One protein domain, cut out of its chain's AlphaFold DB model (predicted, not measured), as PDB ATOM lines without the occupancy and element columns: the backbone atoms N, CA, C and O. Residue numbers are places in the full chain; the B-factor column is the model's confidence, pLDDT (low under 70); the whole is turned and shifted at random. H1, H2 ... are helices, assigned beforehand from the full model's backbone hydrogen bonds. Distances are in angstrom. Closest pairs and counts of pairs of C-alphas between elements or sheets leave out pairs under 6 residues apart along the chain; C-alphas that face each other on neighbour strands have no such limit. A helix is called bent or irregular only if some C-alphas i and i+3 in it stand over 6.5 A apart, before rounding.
ATOM      1  N   ILE A   4     151.691 139.817 121.915       57.28
ATOM      2  CA  ILE A   4     151.776 139.177 120.592       57.28
ATOM      3  C   ILE A   4     150.609 138.193 120.359       57.28
ATOM      4  O   ILE A   4     150.183 138.004 119.226       57.28
ATOM      5  N   ILE A   5     150.064 137.589 121.422       58.84
ATOM      6  CA  ILE A   5     148.968 136.608 121.339       58.84
ATOM      7  C   ILE A   5     147.596 137.300 121.276       58.84
ATOM      8  O   ILE A   5     146.649 136.732 120.740       58.84
ATOM      9  N   GLU A   6     147.478 138.518 121.810       59.50
ATOM     10  CA  GLU A   6     146.189 139.201 121.989       59.50
ATOM     11  C   GLU A   6     145.723 139.952 120.724       59.50
ATOM     12  O   GLU A   6     144.520 140.049 120.501       59.50
ATOM     13  N   SER A   7     146.648 140.391 119.855       65.00
ATOM     14  CA  SER A   7     146.337 141.101 118.595       65.00
ATOM     15  C   SER A   7     147.139 140.594 117.378       65.00
ATOM     16  O   SER A   7     147.794 141.390 116.700       65.00
ATOM     17  N   PRO A   8     147.124 139.288 117.049       74.31
ATOM     18  CA  PRO A   8     147.986 138.727 116.005       74.31
ATOM     19  C   PRO A   8     147.708 139.313 114.611       74.31
ATOM     20  O   PRO A   8     148.650 139.606 113.879       74.31
ATOM     21  N   THR A   9     146.438 139.544 114.256       83.12
ATOM     22  CA  THR A   9     146.068 140.072 112.931       83.12
ATOM     23  C   THR A   9     146.529 141.513 112.742       83.12
ATOM     24  O   THR A   9     147.213 141.800 111.771       83.12
ATOM     25  N   GLY A  10     146.254 142.408 113.699       86.25
ATOM     26  CA  GLY A  10     146.637 143.820 113.571       86.25
ATOM     27  C   GLY A  10     148.155 144.029 113.513       86.25
ATOM     28  O   GLY A  10     148.636 144.895 112.788       86.25
ATOM     29  N   LEU A  11     148.926 143.204 114.231       88.62
ATOM     30  CA  LEU A  11     150.389 143.230 114.149       88.62
ATOM     31  C   LEU A  11     150.903 142.668 112.816       88.62
ATOM     32  O   LEU A  11     151.889 143.179 112.287       88.62
ATOM     33  N   SER A  12     150.234 141.651 112.263       91.06
ATOM     34  CA  SER A  12     150.529 141.140 110.919       91.06
ATOM     35  C   SER A  12     150.262 142.204 109.851       91.06
ATOM     36  O   SER A  12     151.147 142.483 109.047       91.06
ATOM     37  N   ASP A  13     149.099 142.861 109.899       93.06
ATOM     38  CA  ASP A  13     148.721 143.929 108.966       93.06
ATOM     39  C   ASP A  13     149.705 145.105 109.036       93.06
ATOM     40  O   ASP A  13     150.084 145.685 108.020       93.06
ATOM     41  N   ALA A  14     150.169 145.450 110.244       95.31
ATOM     42  CA  ALA A  14     151.206 146.457 110.412       95.31
ATOM     43  C   ALA A  14     152.505 146.034 109.720       95.31
ATOM     44  O   ALA A  14     153.098 146.815 108.974       95.31
ATOM     45  N   LEU A  15     152.942 144.792 109.940       96.69
ATOM     46  CA  LEU A  15     154.152 144.266 109.326       96.69
ATOM     47  C   LEU A  15     154.075 144.280 107.801       96.69
ATOM     48  O   LEU A  15     155.113 144.502 107.187       96.69
ATOM     49  N   ASP A  16     152.912 144.089 107.178       97.25
ATOM     50  CA  ASP A  16     152.742 144.096 105.714       97.25
ATOM     51  C   ASP A  16     153.154 145.405 105.031       97.25
ATOM     52  O   ASP A  16     153.503 145.390 103.850       97.25
ATOM     53  N   PHE A  17     153.246 146.510 105.775       98.31
ATOM     54  CA  PHE A  17     153.838 147.750 105.270       98.31
ATOM     55  C   PHE A  17     155.349 147.671 105.039       98.31
ATOM     56  O   PHE A  17     155.883 148.456 104.265       98.31
ATOM     57  N   ILE A  18     156.036 146.712 105.656       98.50
ATOM     58  CA  ILE A  18     157.465 146.479 105.457       98.50
ATOM     59  C   ILE A  18     157.665 145.460 104.326       98.50
ATOM     60  O   ILE A  18     157.202 144.319 104.443       98.50
ATOM     61  N   PRO A  19     158.387 145.800 103.245       97.44
ATOM     62  CA  PRO A  19     158.610 144.868 102.148       97.44
ATOM     63  C   PRO A  19     159.520 143.708 102.577       97.44
ATOM     64  O   PRO A  19     160.492 143.905 103.304       97.44
ATOM     65  N   LEU A  20     159.238 142.492 102.092       93.81
ATOM     66  CA  LEU A  20     160.076 141.303 102.340       93.81
ATOM     67  C   LEU A  20     161.407 141.344 101.580       93.81
ATOM     68  O   LEU A  20     162.391 140.761 102.021       93.81
ATOM     69  N   MET A  21     161.433 142.016 100.430       90.88
ATOM     70  CA  MET A  21     162.602 142.131  99.564       90.88
ATOM     71  C   MET A  21     162.713 143.552  99.022       90.88
ATOM     72  O   MET A  21     161.710 144.246  98.868       90.88
ATOM     73  N   GLY A  22     163.933 143.959  98.684       92.00
ATOM     74  CA  GLY A  22     164.214 145.300  98.181       92.00
ATOM     75  C   GLY A  22     164.374 146.340  99.291       92.00
ATOM     76  O   GLY A  22     164.488 146.017 100.479       92.00
ATOM     77  N   ALA A  23     164.441 147.604  98.879       93.06
ATOM     78  CA  ALA A  23     164.652 148.722  99.788       93.06
ATOM     79  C   ALA A  23     163.435 148.931 100.699       93.06
ATOM     80  O   ALA A  23     162.301 148.918 100.229       93.06
ATOM     81  N   VAL A  24     163.691 149.141 101.991       97.75
ATOM     82  CA  VAL A  24     162.706 149.684 102.934       97.75
ATOM     83  C   VAL A  24     162.872 151.196 102.956       97.75
ATOM     84  O   VAL A  24     163.997 151.691 103.060       97.75
ATOM     85  N   THR A  25     161.770 151.926 102.857       98.00
ATOM     86  CA  THR A  25     161.751 153.391 102.900       98.00
ATOM     87  C   THR A  25     161.249 153.906 104.246       98.00
ATOM     88  O   THR A  25     160.636 153.170 105.021       98.00
ATOM     89  N   GLN A  26     161.463 155.197 104.513       98.44
ATOM     90  CA  GLN A  26     160.876 155.842 105.688       98.44
ATOM     91  C   GLN A  26     159.341 155.804 105.647       98.44
ATOM     92  O   GLN A  26     158.716 155.596 106.675       98.44
ATOM     93  N   ASP A  27     158.728 155.931 104.467       98.62
ATOM     94  CA  ASP A  27     157.270 155.859 104.325       98.62
ATOM     95  C   ASP A  27     156.716 154.466 104.689       98.62
ATOM     96  O   ASP A  27     155.680 154.365 105.346       98.62
ATOM     97  N   ASP A  28     157.428 153.388 104.335       98.69
ATOM     98  CA  ASP A  28     157.085 152.026 104.774       98.69
ATOM     99  C   ASP A  28     157.105 151.923 106.306       98.69
ATOM    100  O   ASP A  28     156.188 151.374 106.922       98.69
ATOM    101  N   TYR A  29     158.141 152.493 106.927       98.62
ATOM    102  CA  TYR A  29     158.287 152.537 108.376       98.62
ATOM    103  C   TYR A  29     157.202 153.382 109.060       98.62
ATOM    104  O   TYR A  29     156.615 152.948 110.050       98.62
ATOM    105  N   ASP A  30     156.884 154.559 108.523       98.44
ATOM    106  CA  ASP A  30     155.865 155.455 109.073       98.44
ATOM    107  C   ASP A  30     154.468 154.811 108.994       98.44
ATOM    108  O   ASP A  30     153.693 154.857 109.960       98.44
ATOM    109  N   ARG A  31     154.158 154.124 107.881       98.31
ATOM    110  CA  ARG A  31     152.930 153.323 107.735       98.31
ATOM    111  C   ARG A  31     152.885 152.157 108.721       98.31
ATOM    112  O   ARG A  31     151.850 151.966 109.368       98.31
ATOM    113  N   TYR A  32     153.998 151.440 108.893       97.69
ATOM    114  CA  TYR A  32     154.134 150.405 109.919       97.69
ATOM    115  C   TYR A  32     153.845 150.966 111.316       97.69
ATOM    116  O   TYR A  32     152.997 150.424 112.017       97.69
ATOM    117  N   CYS A  33     154.483 152.070 111.716       95.56
ATOM    118  CA  CYS A  33     154.308 152.678 113.037       95.56
ATOM    119  C   CYS A  33     152.849 153.047 113.306       95.56
ATOM    120  O   CYS A  33     152.313 152.728 114.369       95.56
ATOM    121  N   LYS A  34     152.185 153.671 112.328       94.44
ATOM    122  CA  LYS A  34     150.770 154.039 112.429       94.44
ATOM    123  C   LYS A  34     149.875 152.815 112.634       94.44
ATOM    124  O   LYS A  34     149.020 152.830 113.519       94.44
ATOM    125  N   ALA A  35     150.067 151.769 111.834       93.62
ATOM    126  CA  ALA A  35     149.276 150.544 111.923       93.62
ATOM    127  C   ALA A  35     149.571 149.752 113.203       93.62
ATOM    128  O   ALA A  35     148.652 149.293 113.873       93.62
ATOM    129  N   PHE A  36     150.843 149.666 113.589       92.38
ATOM    130  CA  PHE A  36     151.289 149.001 114.803       92.38
ATOM    131  C   PHE A  36     150.680 149.661 116.041       92.38
ATOM    132  O   PHE A  36     150.100 148.961 116.860       92.38
ATOM    133  N   ILE A  37     150.726 150.995 116.157       89.88
ATOM    134  CA  ILE A  37     150.097 151.725 117.272       89.88
ATOM    135  C   ILE A  37     148.582 151.480 117.299       89.88
ATOM    136  O   ILE A  37     148.029 151.244 118.370       89.88
ATOM    137  N   ALA A  38     147.923 151.493 116.135       88.12
ATOM    138  CA  ALA A  38     146.485 151.246 116.026       88.12
ATOM    139  C   ALA A  38     146.075 149.803 116.379       88.12
ATOM    140  O   ALA A  38     144.926 149.574 116.749       88.12
ATOM    141  N   ALA A  39     146.994 148.836 116.282       87.00
ATOM    142  CA  ALA A  39     146.750 147.440 116.642       87.00
ATOM    143  C   ALA A  39     146.726 147.188 118.165       87.00
ATOM    144  O   ALA A  39     146.288 146.117 118.600       87.00
ATOM    145  N   PHE A  40     147.182 148.148 118.981       78.62
ATOM    146  CA  PHE A  40     147.104 148.072 120.441       78.62
ATOM    147  C   PHE A  40     145.870 148.802 120.986       78.62
ATOM    148  O   PHE A  40     145.481 149.860 120.499       78.62
ATOM    149  N   ASP A  41     145.267 148.224 122.028       67.12
ATOM    150  CA  ASP A  41     144.041 148.722 122.660       67.12
ATOM    151  C   ASP A  41     144.216 150.162 123.212       67.12
ATOM    152  O   ASP A  41     145.192 150.420 123.937       67.12
ATOM    153  N   PRO A  42     143.271 151.096 122.956       56.34
ATOM    154  CA  PRO A  42     143.213 152.407 123.611       56.34
ATOM    155  C   PRO A  42     143.245 152.370 125.152       56.34
ATOM    156  O   PRO A  42     143.583 153.382 125.764       56.34
ATOM    157  N   ASN A  43     142.980 151.225 125.797       55.69
ATOM    158  CA  ASN A  43     143.109 151.049 127.253       55.69
ATOM    159  C   ASN A  43     144.562 150.918 127.773       55.69
ATOM    160  O   ASN A  43     144.776 150.622 128.952       55.69
ATOM    161  N   GLY A  44     145.577 151.186 126.941       50.91
ATOM    162  CA  GLY A  44     146.851 151.720 127.441       50.91
ATOM    163  C   GLY A  44     148.052 150.772 127.473       50.91
ATOM    164  O   GLY A  44     149.007 151.033 128.203       50.91
ATOM    165  N   ARG A  45     148.069 149.699 126.672       54.34
ATOM    166  CA  ARG A  45     149.295 148.909 126.448       54.34
ATOM    167  C   ARG A  45     149.748 149.010 125.006       54.34
ATOM    168  O   ARG A  45     149.549 148.091 124.225       54.34
ATOM    169  N   VAL A  46     150.400 150.116 124.676       59.78
ATOM    170  CA  VAL A  46     151.140 150.221 123.419       59.78
ATOM    171  C   VAL A  46     152.358 149.307 123.540       59.78
ATOM    172  O   VAL A  46     153.125 149.430 124.500       59.78
ATOM    173  N   GLY A  47     152.555 148.382 122.597       64.12
ATOM    174  CA  GLY A  47     153.863 147.762 122.431       64.12
ATOM    175  C   GLY A  47     154.877 148.891 122.256       64.12
ATOM    176  O   GLY A  47     154.784 149.670 121.322       64.12
ATOM    177  N   GLY A  48     155.785 149.087 123.208       86.50
ATOM    178  CA  GLY A  48     156.762 150.168 123.094       86.50
ATOM    179  C   GLY A  48     157.752 149.914 121.954       86.50
ATOM    180  O   GLY A  48     157.707 148.872 121.290       86.50
ATOM    181  N   LEU A  49     158.725 150.822 121.823       92.50
ATOM    182  CA  LEU A  49     159.888 150.663 120.944       92.50
ATOM    183  C   LEU A  49     160.432 149.212 120.923       92.50
ATOM    184  O   LEU A  49     160.534 148.676 119.824       92.50
ATOM    185  N   PRO A  50     160.632 148.509 122.064       92.50
ATOM    186  CA  PRO A  50     161.197 147.157 122.035       92.50
ATOM    187  C   PRO A  50     160.344 146.111 121.325       92.50
ATOM    188  O   PRO A  50     160.875 145.221 120.667       92.50
ATOM    189  N   THR A  51     159.016 146.188 121.448       91.94
ATOM    190  CA  THR A  51     158.136 145.219 120.775       91.94
ATOM    191  C   THR A  51     158.115 145.495 119.281       91.94
ATOM    192  O   THR A  51     158.296 144.577 118.484       91.94
ATOM    193  N   ALA A  52     157.963 146.768 118.913       94.62
ATOM    194  CA  ALA A  52     157.927 147.189 117.525       94.62
ATOM    195  C   ALA A  52     159.217 146.811 116.786       94.62
ATOM    196  O   ALA A  52     159.163 146.170 115.740       94.62
ATOM    197  N   THR A  53     160.381 147.152 117.342       96.75
ATOM    198  CA  THR A  53     161.667 146.889 116.684       96.75
ATOM    199  C   THR A  53     162.024 145.410 116.661       96.75
ATOM    200  O   THR A  53     162.701 144.974 115.738       96.75
ATOM    201  N   ARG A  54     161.542 144.611 117.626       95.44
ATOM    202  CA  ARG A  54     161.723 143.154 117.593       95.44
ATOM    203  C   ARG A  54     160.974 142.524 116.421       95.44
ATOM    204  O   ARG A  54     161.564 141.736 115.692       95.44
ATOM    205  N   LEU A  55     159.710 142.897 116.205       95.62
ATOM    206  CA  LEU A  55     158.930 142.408 115.059       95.62
ATOM    207  C   LEU A  55     159.555 142.838 113.725       95.62
ATOM    208  O   LEU A  55     159.665 142.030 112.804       95.62
ATOM    209  N   LEU A  56     160.025 144.085 113.642       97.81
ATOM    210  CA  LEU A  56     160.741 144.595 112.473       97.81
ATOM    211  C   LEU A  56     162.032 143.811 112.196       97.81
ATOM    212  O   LEU A  56     162.241 143.372 111.067       97.81
ATOM    213  N   ALA A  57     162.864 143.583 113.217       97.12
ATOM    214  CA  ALA A  57     164.104 142.814 113.092       97.12
ATOM    215  C   ALA A  57     163.844 141.348 112.711       97.12
ATOM    216  O   ALA A  57     164.611 140.771 111.947       97.12
ATOM    217  N   MET A  58     162.735 140.755 113.165       95.31
ATOM    218  CA  MET A  58     162.316 139.418 112.730       95.31
ATOM    219  C   MET A  58     161.887 139.381 111.255       95.31
ATOM    220  O   MET A  58     162.137 138.384 110.582       95.31
ATOM    221  N   LYS A  59     161.245 140.440 110.741       96.19
ATOM    222  CA  LYS A  59     160.800 140.507 109.338       96.19
ATOM    223  C   LYS A  59     161.925 140.890 108.369       96.19
ATOM    224  O   LYS A  59     161.968 140.377 107.253       96.19
ATOM    225  N   ARG A  60     162.809 141.807 108.770       97.12
ATOM    226  CA  ARG A  60     163.874 142.399 107.942       97.12
ATOM    227  C   ARG A  60     165.148 142.620 108.765       97.12
ATOM    228  O   ARG A  60     165.524 143.750 109.078       97.12
ATOM    229  N   ALA A  61     165.811 141.516 109.105       96.75
ATOM    230  CA  ALA A  61     167.026 141.476 109.928       96.75
ATOM    231  C   ALA A  61     168.239 142.197 109.301       96.75
ATOM    232  O   ALA A  61     169.207 142.530 109.984       96.75
ATOM    233  N   ASP A  62     168.189 142.469 108.001       97.00
ATOM    234  CA  ASP A  62     169.182 143.238 107.257       97.00
ATOM    235  C   ASP A  62     169.023 144.757 107.435       97.00
ATOM    236  O   ASP A  62     169.967 145.515 107.207       97.00
ATOM    237  N   THR A  63     167.818 145.196 107.810       97.25
ATOM    238  CA  THR A  63     167.418 146.607 107.877       97.25
ATOM    239  C   THR A  63     167.252 147.086 109.311       97.25
ATOM    240  O   THR A  63     167.665 148.192 109.630       97.25
ATOM    241  N   PHE A  64     166.647 146.278 110.181       98.19
ATOM    242  CA  PHE A  64     166.255 146.723 111.515       98.19
ATOM    243  C   PHE A  64     167.079 146.076 112.620       98.19
ATOM    244  O   PHE A  64     167.415 144.894 112.565       98.19
ATOM    245  N   VAL A  65     167.323 146.860 113.669       97.12
ATOM    246  CA  VAL A  65     167.905 146.410 114.935       97.12
ATOM    247  C   VAL A  65     166.866 146.497 116.051       97.12
ATOM    248  O   VAL A  65     166.204 147.523 116.219       97.12
ATOM    249  N   CYS A  66     166.710 145.426 116.829       96.12
ATOM    250  CA  CYS A  66     165.863 145.457 118.016       96.12
ATOM    251  C   CYS A  66     166.498 146.365 119.079       96.12
ATOM    252  O   CYS A  66     167.678 146.217 119.363       96.12
ATOM    253  N   ILE A  67     165.739 147.285 119.683       94.50
ATOM    254  CA  ILE A  67     166.195 148.060 120.847       94.50
ATOM    255  C   ILE A  67     165.474 147.566 122.092       94.50
ATOM    256  O   ILE A  67     164.259 147.713 122.203       94.50
ATOM    257  N   ASP A  68     166.211 147.046 123.065       92.06
ATOM    258  CA  ASP A  68     165.665 146.620 124.350       92.06
ATOM    259  C   ASP A  68     166.434 147.217 125.533       92.06
ATOM    260  O   ASP A  68     167.343 148.024 125.373       92.06
ATOM    261  N   SER A  69     166.035 146.889 126.760       90.75
ATOM    262  CA  SER A  69     166.681 147.460 127.944       90.75
ATOM    263  C   SER A  69     168.159 147.086 128.088       90.75
ATOM    264  O   SER A  69     168.885 147.851 128.717       90.75
ATOM    265  N   ALA A  70     168.589 145.944 127.543       92.88
ATOM    266  CA  ALA A  70     169.946 145.432 127.696       92.88
ATOM    267  C   ALA A  70     170.923 146.053 126.687       92.88
ATOM    268  O   ALA A  70     172.101 146.187 127.007       92.88
ATOM    269  N   ASN A  71     170.444 146.472 125.509       94.94
ATOM    270  CA  ASN A  71     171.293 147.069 124.472       94.94
ATOM    271  C   ASN A  71     171.147 148.592 124.305       94.94
ATOM    272  O   ASN A  71     172.014 149.250 123.725       94.94
ATOM    273  N   ARG A  72     170.052 149.187 124.804       95.12
ATOM    274  CA  ARG A  72     169.639 150.548 124.418       95.12
ATOM    275  C   ARG A  72     170.670 151.612 124.734       95.12
ATOM    276  O   ARG A  72     170.772 152.569 123.974       95.12
ATOM    277  N   LYS A  73     171.371 151.495 125.863       95.12
ATOM    278  CA  LYS A  73     172.370 152.489 126.262       95.12
ATOM    279  C   LYS A  73     173.499 152.539 125.234       95.12
ATOM    280  O   LYS A  73     173.649 153.559 124.569       95.12
ATOM    281  N   ASP A  74     174.215 151.432 125.084       95.50
ATOM    282  CA  ASP A  74     175.440 151.379 124.286       95.50
ATOM    283  C   ASP A  74     175.132 151.570 122.794       95.50
ATOM    284  O   ASP A  74     175.841 152.300 122.102       95.50
ATOM    285  N   LEU A  75     174.010 151.017 122.314       95.12
ATOM    286  CA  LEU A  75     173.562 151.215 120.938       95.12
ATOM    287  C   LEU A  75     173.236 152.691 120.652       95.12
ATOM    288  O   LEU A  75     173.724 153.248 119.673       95.12
ATOM    289  N   CYS A  76     172.453 153.358 121.508       96.56
ATOM    290  CA  CYS A  76     172.127 154.774 121.304       96.56
ATOM    291  C   CYS A  76     173.369 155.673 121.409       96.56
ATOM    292  O   CYS A  76     173.530 156.578 120.593       96.56
ATOM    293  N   GLU A  77     174.255 155.413 122.377       95.69
ATOM    294  CA  GLU A  77     175.512 156.153 122.538       95.69
ATOM    295  C   GLU A  77     176.406 156.019 121.296       95.69
ATOM    296  O   GLU A  77     176.945 157.023 120.828       95.69
ATOM    297  N   ASN A  78     176.489 154.826 120.698       94.12
ATOM    298  CA  ASN A  78     177.248 154.604 119.466       94.12
ATOM    299  C   ASN A  78     176.680 155.371 118.260       94.12
ATOM    300  O   ASN A  78     177.439 155.864 117.431       94.12
ATOM    301  N   PHE A  79     175.355 155.522 118.179       95.56
ATOM    302  CA  PHE A  79     174.706 156.364 117.166       95.56
ATOM    303  C   PHE A  79     174.676 157.858 117.538       95.56
ATOM    304  O   PHE A  79     174.098 158.665 116.813       95.56
ATOM    305  N   GLY A  80     175.296 158.259 118.654       96.50
ATOM    306  CA  GLY A  80     175.364 159.656 119.085       96.50
ATOM    307  C   GLY A  80     174.018 160.239 119.528       96.50
ATOM    308  O   GLY A  80     173.838 161.457 119.515       96.50
ATOM    309  N   VAL A  81     173.060 159.391 119.919       97.31
ATOM    310  CA  VAL A  81     171.713 159.797 120.332       97.31
ATOM    311  C   VAL A  81     171.454 159.473 121.798       97.31
ATOM    312  O   VAL A  81     171.988 158.533 122.375       97.31
ATOM    313  N   SER A  82     170.592 160.265 122.434       97.12
ATOM    314  CA  SER A  82     170.223 160.041 123.831       97.12
ATOM    315  C   SER A  82     169.349 158.780 123.962       97.12
ATOM    316  O   SER A  82     168.272 158.732 123.353       97.12
ATOM    317  N   PRO A  83     169.731 157.800 124.811       95.56
ATOM    318  CA  PRO A  83     168.897 156.638 125.085       95.56
ATOM    319  C   PRO A  83     167.520 157.060 125.596       95.56
ATOM    320  O   PRO A  83     166.512 156.625 125.061       95.56
ATOM    321  N   SER A  84     167.449 157.974 126.571       95.31
ATOM    322  CA  SER A  84     166.197 158.365 127.240       95.31
ATOM    323  C   SER A  84     165.148 158.983 126.313       95.31
ATOM    324  O   SER A  84     163.958 158.828 126.576       95.31
ATOM    325  N   THR A  85     165.565 159.627 125.223       96.00
ATOM    326  CA  THR A  85     164.661 160.303 124.274       96.00
ATOM    327  C   THR A  85     164.424 159.522 122.978       96.00
ATOM    328  O   THR A  85     163.653 159.972 122.131       96.00
ATOM    329  N   THR A  86     165.068 158.364 122.808       96.50
ATOM    330  CA  THR A  86     164.888 157.510 121.626       96.50
ATOM    331  C   THR A  86     163.633 156.660 121.783       96.50
ATOM    332  O   THR A  86     163.498 155.898 122.743       96.50
ATOM    333  N   ASN A  87     162.689 156.821 120.865       95.62
ATOM    334  CA  ASN A  87     161.360 156.223 120.902       95.62
ATOM    335  C   ASN A  87     160.968 155.725 119.502       95.62
ATOM    336  O   ASN A  87     161.747 155.829 118.561       95.62
ATOM    337  N   LEU A  88     159.773 155.148 119.370       95.62
ATOM    338  CA  LEU A  88     159.329 154.574 118.099       95.62
ATOM    339  C   LEU A  88     159.212 155.627 116.982       95.62
ATOM    340  O   LEU A  88     159.580 155.357 115.848       95.62
ATOM    341  N   GLU A  89     158.752 156.835 117.293       95.38
ATOM    342  CA  GLU A  89     158.556 157.900 116.302       95.38
ATOM    343  C   GLU A  89     159.878 158.357 115.671       95.38
ATOM    344  O   GLU A  89     159.943 158.567 114.466       95.38
ATOM    345  N   ASN A  90     160.942 158.469 116.471       97.25
ATOM    346  CA  ASN A  90     162.233 158.991 116.016       97.25
ATOM    347  C   ASN A  90     163.305 157.919 115.753       97.25
ATOM    348  O   ASN A  90     164.433 158.259 115.399       97.25
ATOM    349  N   TYR A  91     162.982 156.635 115.930       98.06
ATOM    350  CA  TYR A  91     163.926 155.528 115.750       98.06
ATOM    351  C   TYR A  91     164.500 155.465 114.332       98.06
ATOM    352  O   TYR A  91     165.697 155.226 114.177       98.06
ATOM    353  N   TRP A  92     163.688 155.732 113.304       98.56
ATOM    354  CA  TRP A  92     164.169 155.727 111.923       98.56
ATOM    355  C   TRP A  92     165.300 156.738 111.720       98.56
ATOM    356  O   TRP A  92     166.402 156.360 111.337       98.56
ATOM    357  N   GLN A  93     165.058 158.003 112.055       98.31
ATOM    358  CA  GLN A  93     166.005 159.099 111.837       98.31
ATOM    359  C   GLN A  93     167.220 159.002 112.768       98.31
ATOM    360  O   GLN A  93     168.295 159.497 112.452       98.31
ATOM    361  N   ARG A  94     167.056 158.389 113.947       97.81
ATOM    362  CA  ARG A  94     168.121 158.289 114.952       97.81
ATOM    363  C   ARG A  94     169.014 157.069 114.806       97.81
ATOM    364  O   ARG A  94     170.148 157.127 115.263       97.81
ATOM    365  N   ILE A  95     168.502 155.977 114.243       98.00
ATOM    366  CA  ILE A  95     169.192 154.682 114.228       98.00
ATOM    367  C   ILE A  95     169.289 154.144 112.803       98.00
ATOM    368  O   ILE A  95     170.391 153.907 112.320       98.00
ATOM    369  N   ILE A  96     168.157 153.987 112.109       98.12
ATOM    370  CA  ILE A  96     168.131 153.346 110.786       98.12
ATOM    371  C   ILE A  96     168.826 154.192 109.726       98.12
ATOM    372  O   ILE A  96     169.686 153.693 109.006       98.12
ATOM    373  N   GLU A  97     168.483 155.471 109.638       97.62
ATOM    374  CA  GLU A  97     169.047 156.375 108.641       97.62
ATOM    375  C   GLU A  97     170.569 156.563 108.819       97.62
ATOM    376  O   GLU A  97     171.290 156.360 107.836       97.62
ATOM    377  N   PRO A  98     171.107 156.823 110.033       97.25
ATOM    378  CA  PRO A  98     172.553 156.844 110.255       97.25
ATOM    379  C   PRO A  98     173.232 155.515 109.915       97.25
ATOM    380  O   PRO A  98     174.225 155.507 109.190       97.25
ATOM    381  N   MET A  99     172.664 154.386 110.357       96.88
ATOM    382  CA  MET A  99     173.192 153.052 110.056       96.88
ATOM    383  C   MET A  99     173.258 152.786 108.548       96.88
ATOM    384  O   MET A  99     174.262 152.280 108.053       96.88
ATOM    385  N   HIS A 100     172.222 153.149 107.788       95.19
ATOM    386  CA  HIS A 100     172.212 153.002 106.330       95.19
ATOM    387  C   HIS A 100     173.243 153.904 105.630       95.19
ATOM    388  O   HIS A 100     173.645 153.623 104.497       95.19
ATOM    389  N   GLY A 101     173.694 154.975 106.290       94.88
ATOM    390  CA  GLY A 101     174.792 155.827 105.835       94.88
ATOM    391  C   GLY A 101     176.177 155.185 105.981       94.88
ATOM    392  O   GLY A 101     177.091 155.503 105.203       94.88
ATOM    393  N   ASP A 102     176.339 154.239 106.906       95.12
ATOM    394  CA  ASP A 102     177.631 153.629 107.205       95.12
ATOM    395  C   ASP A 102     178.181 152.779 106.052       95.12
ATOM    396  O   ASP A 102     177.464 152.109 105.303       95.12
ATOM    397  N   ALA A 103     179.510 152.777 105.921       95.31
ATOM    398  CA  ALA A 103     180.203 152.030 104.873       95.31
ATOM    399  C   ALA A 103     180.000 150.512 104.997       95.31
ATOM    400  O   ALA A 103     179.889 149.826 103.983       95.31
ATOM    401  N   TRP A 104     179.933 149.993 106.227       93.44
ATOM    402  CA  TRP A 104     179.737 148.565 106.476       93.44
ATOM    403  C   TRP A 104     178.334 148.107 106.058       93.44
ATOM    404  O   TRP A 104     178.195 147.033 105.479       93.44
ATOM    405  N   TRP A 105     177.301 148.930 106.279       94.94
ATOM    406  CA  TRP A 105     175.930 148.583 105.903       94.94
ATOM    407  C   TRP A 105     175.725 148.662 104.389       94.94
ATOM    408  O   TRP A 105     175.088 147.789 103.802       94.94
ATOM    409  N   ARG A 106     176.316 149.677 103.742       94.81
ATOM    410  CA  ARG A 106     176.279 149.856 102.278       94.81
ATOM    411  C   ARG A 106     177.167 148.878 101.513       94.81
ATOM    412  O   ARG A 106     177.187 148.918 100.282       94.81
ATOM    413  N   HIS A 107     177.914 148.023 102.208       95.12
ATOM    414  CA  HIS A 107     178.734 147.021 101.553       95.12
ATOM    415  C   HIS A 107     177.842 146.094 100.704       95.12
ATOM    416  O   HIS A 107     176.818 145.614 101.201       95.12
ATOM    417  N   PRO A 108     178.200 145.819  99.435       94.69
ATOM    418  CA  PRO A 108     177.407 144.938  98.585       94.69
ATOM    419  C   PRO A 108     177.315 143.532  99.178       94.69
ATOM    420  O   PRO A 108     178.217 143.084  99.892       94.69
ATOM    421  N   GLN A 109     176.236 142.820  98.851       95.25
ATOM    422  CA  GLN A 109     176.061 141.442  99.294       95.25
ATOM    423  C   GLN A 109     177.245 140.571  98.823       95.25
ATOM    424  O   GLN A 109     177.562 140.561  97.626       95.25
ATOM    425  N   PRO A 110     177.907 139.839  99.735       95.88
ATOM    426  CA  PRO A 110     178.987 138.928  99.384       95.88
ATOM    427  C   PRO A 110     178.520 137.771  98.496       95.88
ATOM    428  O   PRO A 110     177.354 137.384  98.501       95.88
ATOM    429  N   ARG A 111     179.456 137.181  97.743       95.94
ATOM    430  CA  ARG A 111     179.184 135.993  96.909       95.94
ATOM    431  C   ARG A 111     179.286 134.681  97.682       95.94
ATOM    432  O   ARG A 111     178.719 133.681  97.252       95.94
ATOM    433  N   ASN A 112     180.055 134.663  98.768       97.38
ATOM    434  CA  ASN A 112     180.160 133.493  99.628       97.38
ATOM    435  C   ASN A 112     178.823 133.282 100.352       97.38
ATOM    436  O   ASN A 112     178.265 134.231 100.892       97.38
ATOM    437  N   VAL A 113     178.326 132.043 100.364       95.44
ATOM    438  CA  VAL A 113     177.008 131.710 100.932       95.44
ATOM    439  C   VAL A 113     176.925 132.047 102.422       95.44
ATOM    440  O   VAL A 113     175.975 132.702 102.835       95.44
ATOM    441  N   ALA A 114     177.933 131.677 103.214       94.31
ATOM    442  CA  ALA A 114     177.936 131.935 104.653       94.31
ATOM    443  C   ALA A 114     178.020 133.440 104.964       94.31
ATOM    444  O   ALA A 114     177.328 133.947 105.843       94.31
ATOM    445  N   GLU A 115     178.826 134.188 104.210       95.12
ATOM    446  CA  GLU A 115     178.900 135.647 104.363       95.12
ATOM    447  C   GLU A 115     177.606 136.339 103.919       95.12
ATOM    448  O   GLU A 115     177.196 137.330 104.519       95.12
ATOM    449  N   ALA A 116     176.940 135.816 102.886       95.12
ATOM    450  CA  ALA A 116     175.653 136.320 102.427       95.12
ATOM    451  C   ALA A 116     174.552 136.121 103.483       95.12
ATOM    452  O   ALA A 116     173.721 137.010 103.652       95.12
ATOM    453  N   GLU A 117     174.564 135.009 104.222       93.44
ATOM    454  CA  GLU A 117     173.647 134.784 105.349       93.44
ATOM    455  C   GLU A 117     173.864 135.812 106.465       93.44
ATOM    456  O   GLU A 117     172.905 136.425 106.934       93.44
ATOM    457  N   ILE A 118     175.121 136.081 106.834       92.56
ATOM    458  CA  ILE A 118     175.453 137.133 107.809       92.56
ATOM    459  C   ILE A 118     175.000 138.501 107.289       92.56
ATOM    460  O   ILE A 118     174.414 139.290 108.030       92.56
ATOM    461  N   TRP A 119     175.219 138.778 106.002       95.12
ATOM    462  CA  TRP A 119     174.805 140.028 105.373       95.12
ATOM    463  C   TRP A 119     173.287 140.241 105.460       95.12
ATOM    464  O   TRP A 119     172.853 141.366 105.701       95.12
ATOM    465  N   LEU A 120     172.480 139.181 105.340       94.25
ATOM    466  CA  LEU A 120     171.019 139.233 105.498       94.25
ATOM    467  C   LEU A 120     170.557 139.464 106.949       94.25
ATOM    468  O   LEU A 120     169.409 139.838 107.160       94.25
ATOM    469  N   GLY A 121     171.430 139.276 107.942       94.69
ATOM    470  CA  GLY A 121     171.158 139.544 109.360       94.69
ATOM    471  C   GLY A 121     171.929 140.731 109.945       94.69
ATOM    472  O   GLY A 121     171.927 140.925 111.158       94.69
ATOM    473  N   ARG A 122     172.631 141.504 109.106       95.31
ATOM    474  CA  ARG A 122     173.678 142.445 109.540       95.31
ATOM    475  C   ARG A 122     173.212 143.525 110.521       95.31
ATOM    476  O   ARG A 122     173.987 143.907 111.390       95.31
ATOM    477  N   ALA A 123     171.977 144.014 110.394       96.81
ATOM    478  CA  ALA A 123     171.446 145.033 111.299       96.81
ATOM    479  C   ALA A 123     170.993 144.406 112.622       96.81
ATOM    480  O   ALA A 123     171.345 144.897 113.691       96.81
ATOM    481  N   ALA A 124     170.280 143.279 112.564       96.00
ATOM    482  CA  ALA A 124     169.839 142.556 113.751       96.00
ATOM    483  C   ALA A 124     171.016 142.057 114.604       96.00
ATOM    484  O   ALA A 124     170.893 141.994 115.822       96.00
ATOM    485  N   LEU A 125     172.175 141.771 113.999       93.69
ATOM    486  CA  LEU A 125     173.387 141.385 114.728       93.69
ATOM    487  C   LEU A 125     173.872 142.468 115.709       93.69
ATOM    488  O   LEU A 125     174.477 142.131 116.726       93.69
ATOM    489  N   LEU A 126     173.579 143.749 115.447       92.75
ATOM    490  CA  LEU A 126     173.925 144.835 116.369       92.75
ATOM    491  C   LEU A 126     173.277 144.644 117.747       92.75
ATOM    492  O   LEU A 126     173.887 145.012 118.746       92.75
ATOM    493  N   ASP A 127     172.095 144.020 117.816       89.50
ATOM    494  CA  ASP A 127     171.438 143.678 119.083       89.50
ATOM    495  C   ASP A 127     172.372 142.844 119.972       89.50
ATOM    496  O   ASP A 127     172.614 143.192 121.121       89.50
ATOM    497  N   ALA A 128     173.005 141.816 119.398       87.62
ATOM    498  CA  ALA A 128     173.947 140.957 120.110       87.62
ATOM    499  C   ALA A 128     175.279 141.656 120.436       87.62
ATOM    500  O   ALA A 128     175.870 141.376 121.476       87.62
ATOM    501  N   ILE A 129     175.760 142.551 119.565       89.81
ATOM    502  CA  ILE A 129     177.024 143.284 119.771       89.81
ATOM    503  C   ILE A 129     176.916 144.257 120.948       89.81
ATOM    504  O   ILE A 129     177.858 144.373 121.728       89.81
ATOM    505  N   TYR A 130     175.781 144.945 121.071       91.00
ATOM    506  CA  TYR A 130     175.541 145.929 122.129       91.00
ATOM    507  C   TYR A 130     174.812 145.346 123.343       91.00
ATOM    508  O   TYR A 130     174.471 146.087 124.262       91.00
ATOM    509  N   TYR A 131     174.554 144.038 123.367       86.19
ATOM    510  CA  TYR A 131     173.897 143.388 124.493       86.19
ATOM    511  C   TYR A 131     174.820 143.348 125.713       86.19
ATOM    512  O   TYR A 131     175.836 142.647 125.715       86.19
TER     513      TYR A 131
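Overview. This is residues 4 to 131 of the 134 residues of an uncharacterized protein of Pseudomonas formosensis (UniProt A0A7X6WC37). Seven short helices form a loosely joined, elongated body, with the helical hairpin of H1 and H2 toward one end, H3 near the middle and H6 out at the other end. H4, H5 and H7 are spread round the half beyond H3, with few contacts between helices, and the link of residues 60 to 71 passes through the middle. The printed part has 128 residues, with H1 to H7 in order along the chain and no named strand; the class is all helix, with under half of the residues, 63, in named elements. By its radius of gyration of the C-alphas, 14.7 A, the whole is compact, and its C-alphas span 48 by 30 by 24 A.

Along the chain. The longest helix, H2, covers residues 26 to 38 and measures 18.3 A from first to last C-alpha, beginning at C-alpha 26, (160.876, 155.842, 105.688). Before it comes H1, residues 8 to 15, 10.6 A, beginning at C-alpha 8, (147.986, 138.727, 116.005). After it come H3, residues 49 to 59, 15.4 A, and H4, residues 72 to 78, 9.9 A. H5, residues 91 to 101, is 14.7 A long and only just irregular, with C-alphas 94 and 97 6.7 A apart. H6 is residues 113 to 120, 10.6 A, and H7 is residues 125 to 129, 6.5 A, ending at C-alpha 129, (177.024, 143.284, 119.771).

Arrangement. H2 touches H1, closest at the C-alphas of Ala 35 and Ala 14, 4.8 A; they form a helical hairpin at a shallow tilt of 20 degrees, opposite ways. H1 and H3 only just touch, with 3 pairs of C-alphas within 8 A, the closest those of Leu 15 and Leu 56 at 7.3 A, and are about perpendicular at 78 degrees. H2 is close to but not clearly touching H3, with the C-alphas of Phe 36 and Ala 52 closest at 7.4 A. H2 and H5 are also close but not clearly touching, with the C-alphas of Gln 26 and Trp 92 closest at 7.1 A. H4 is close to but not clearly touching H5, Cys 76 to Ile 95 at 7.7 A between closest C-alphas, and H7, Leu 75 to Leu 126 at 7.9 A. H6 is apart from H7, but only just, the closest C-alphas being 8.4 A apart. In H1, H2, H3, H4, H6 and H7 every O i to N i+4 pair is within hydrogen-bond range; in H5 5 of 7 are.

Size, cuts and confidence. The C-alphas farthest apart are those of Asn 43 and Arg 111, 49.5 A. The printed part has no cut. The links H3 to H4, H4 to H5 and H5 to H6 are long, and the link H6 to H7 is tight. The mean pLDDT of the printed part is 91.5; residues 4 to 7 and 41 to 47 are under 70.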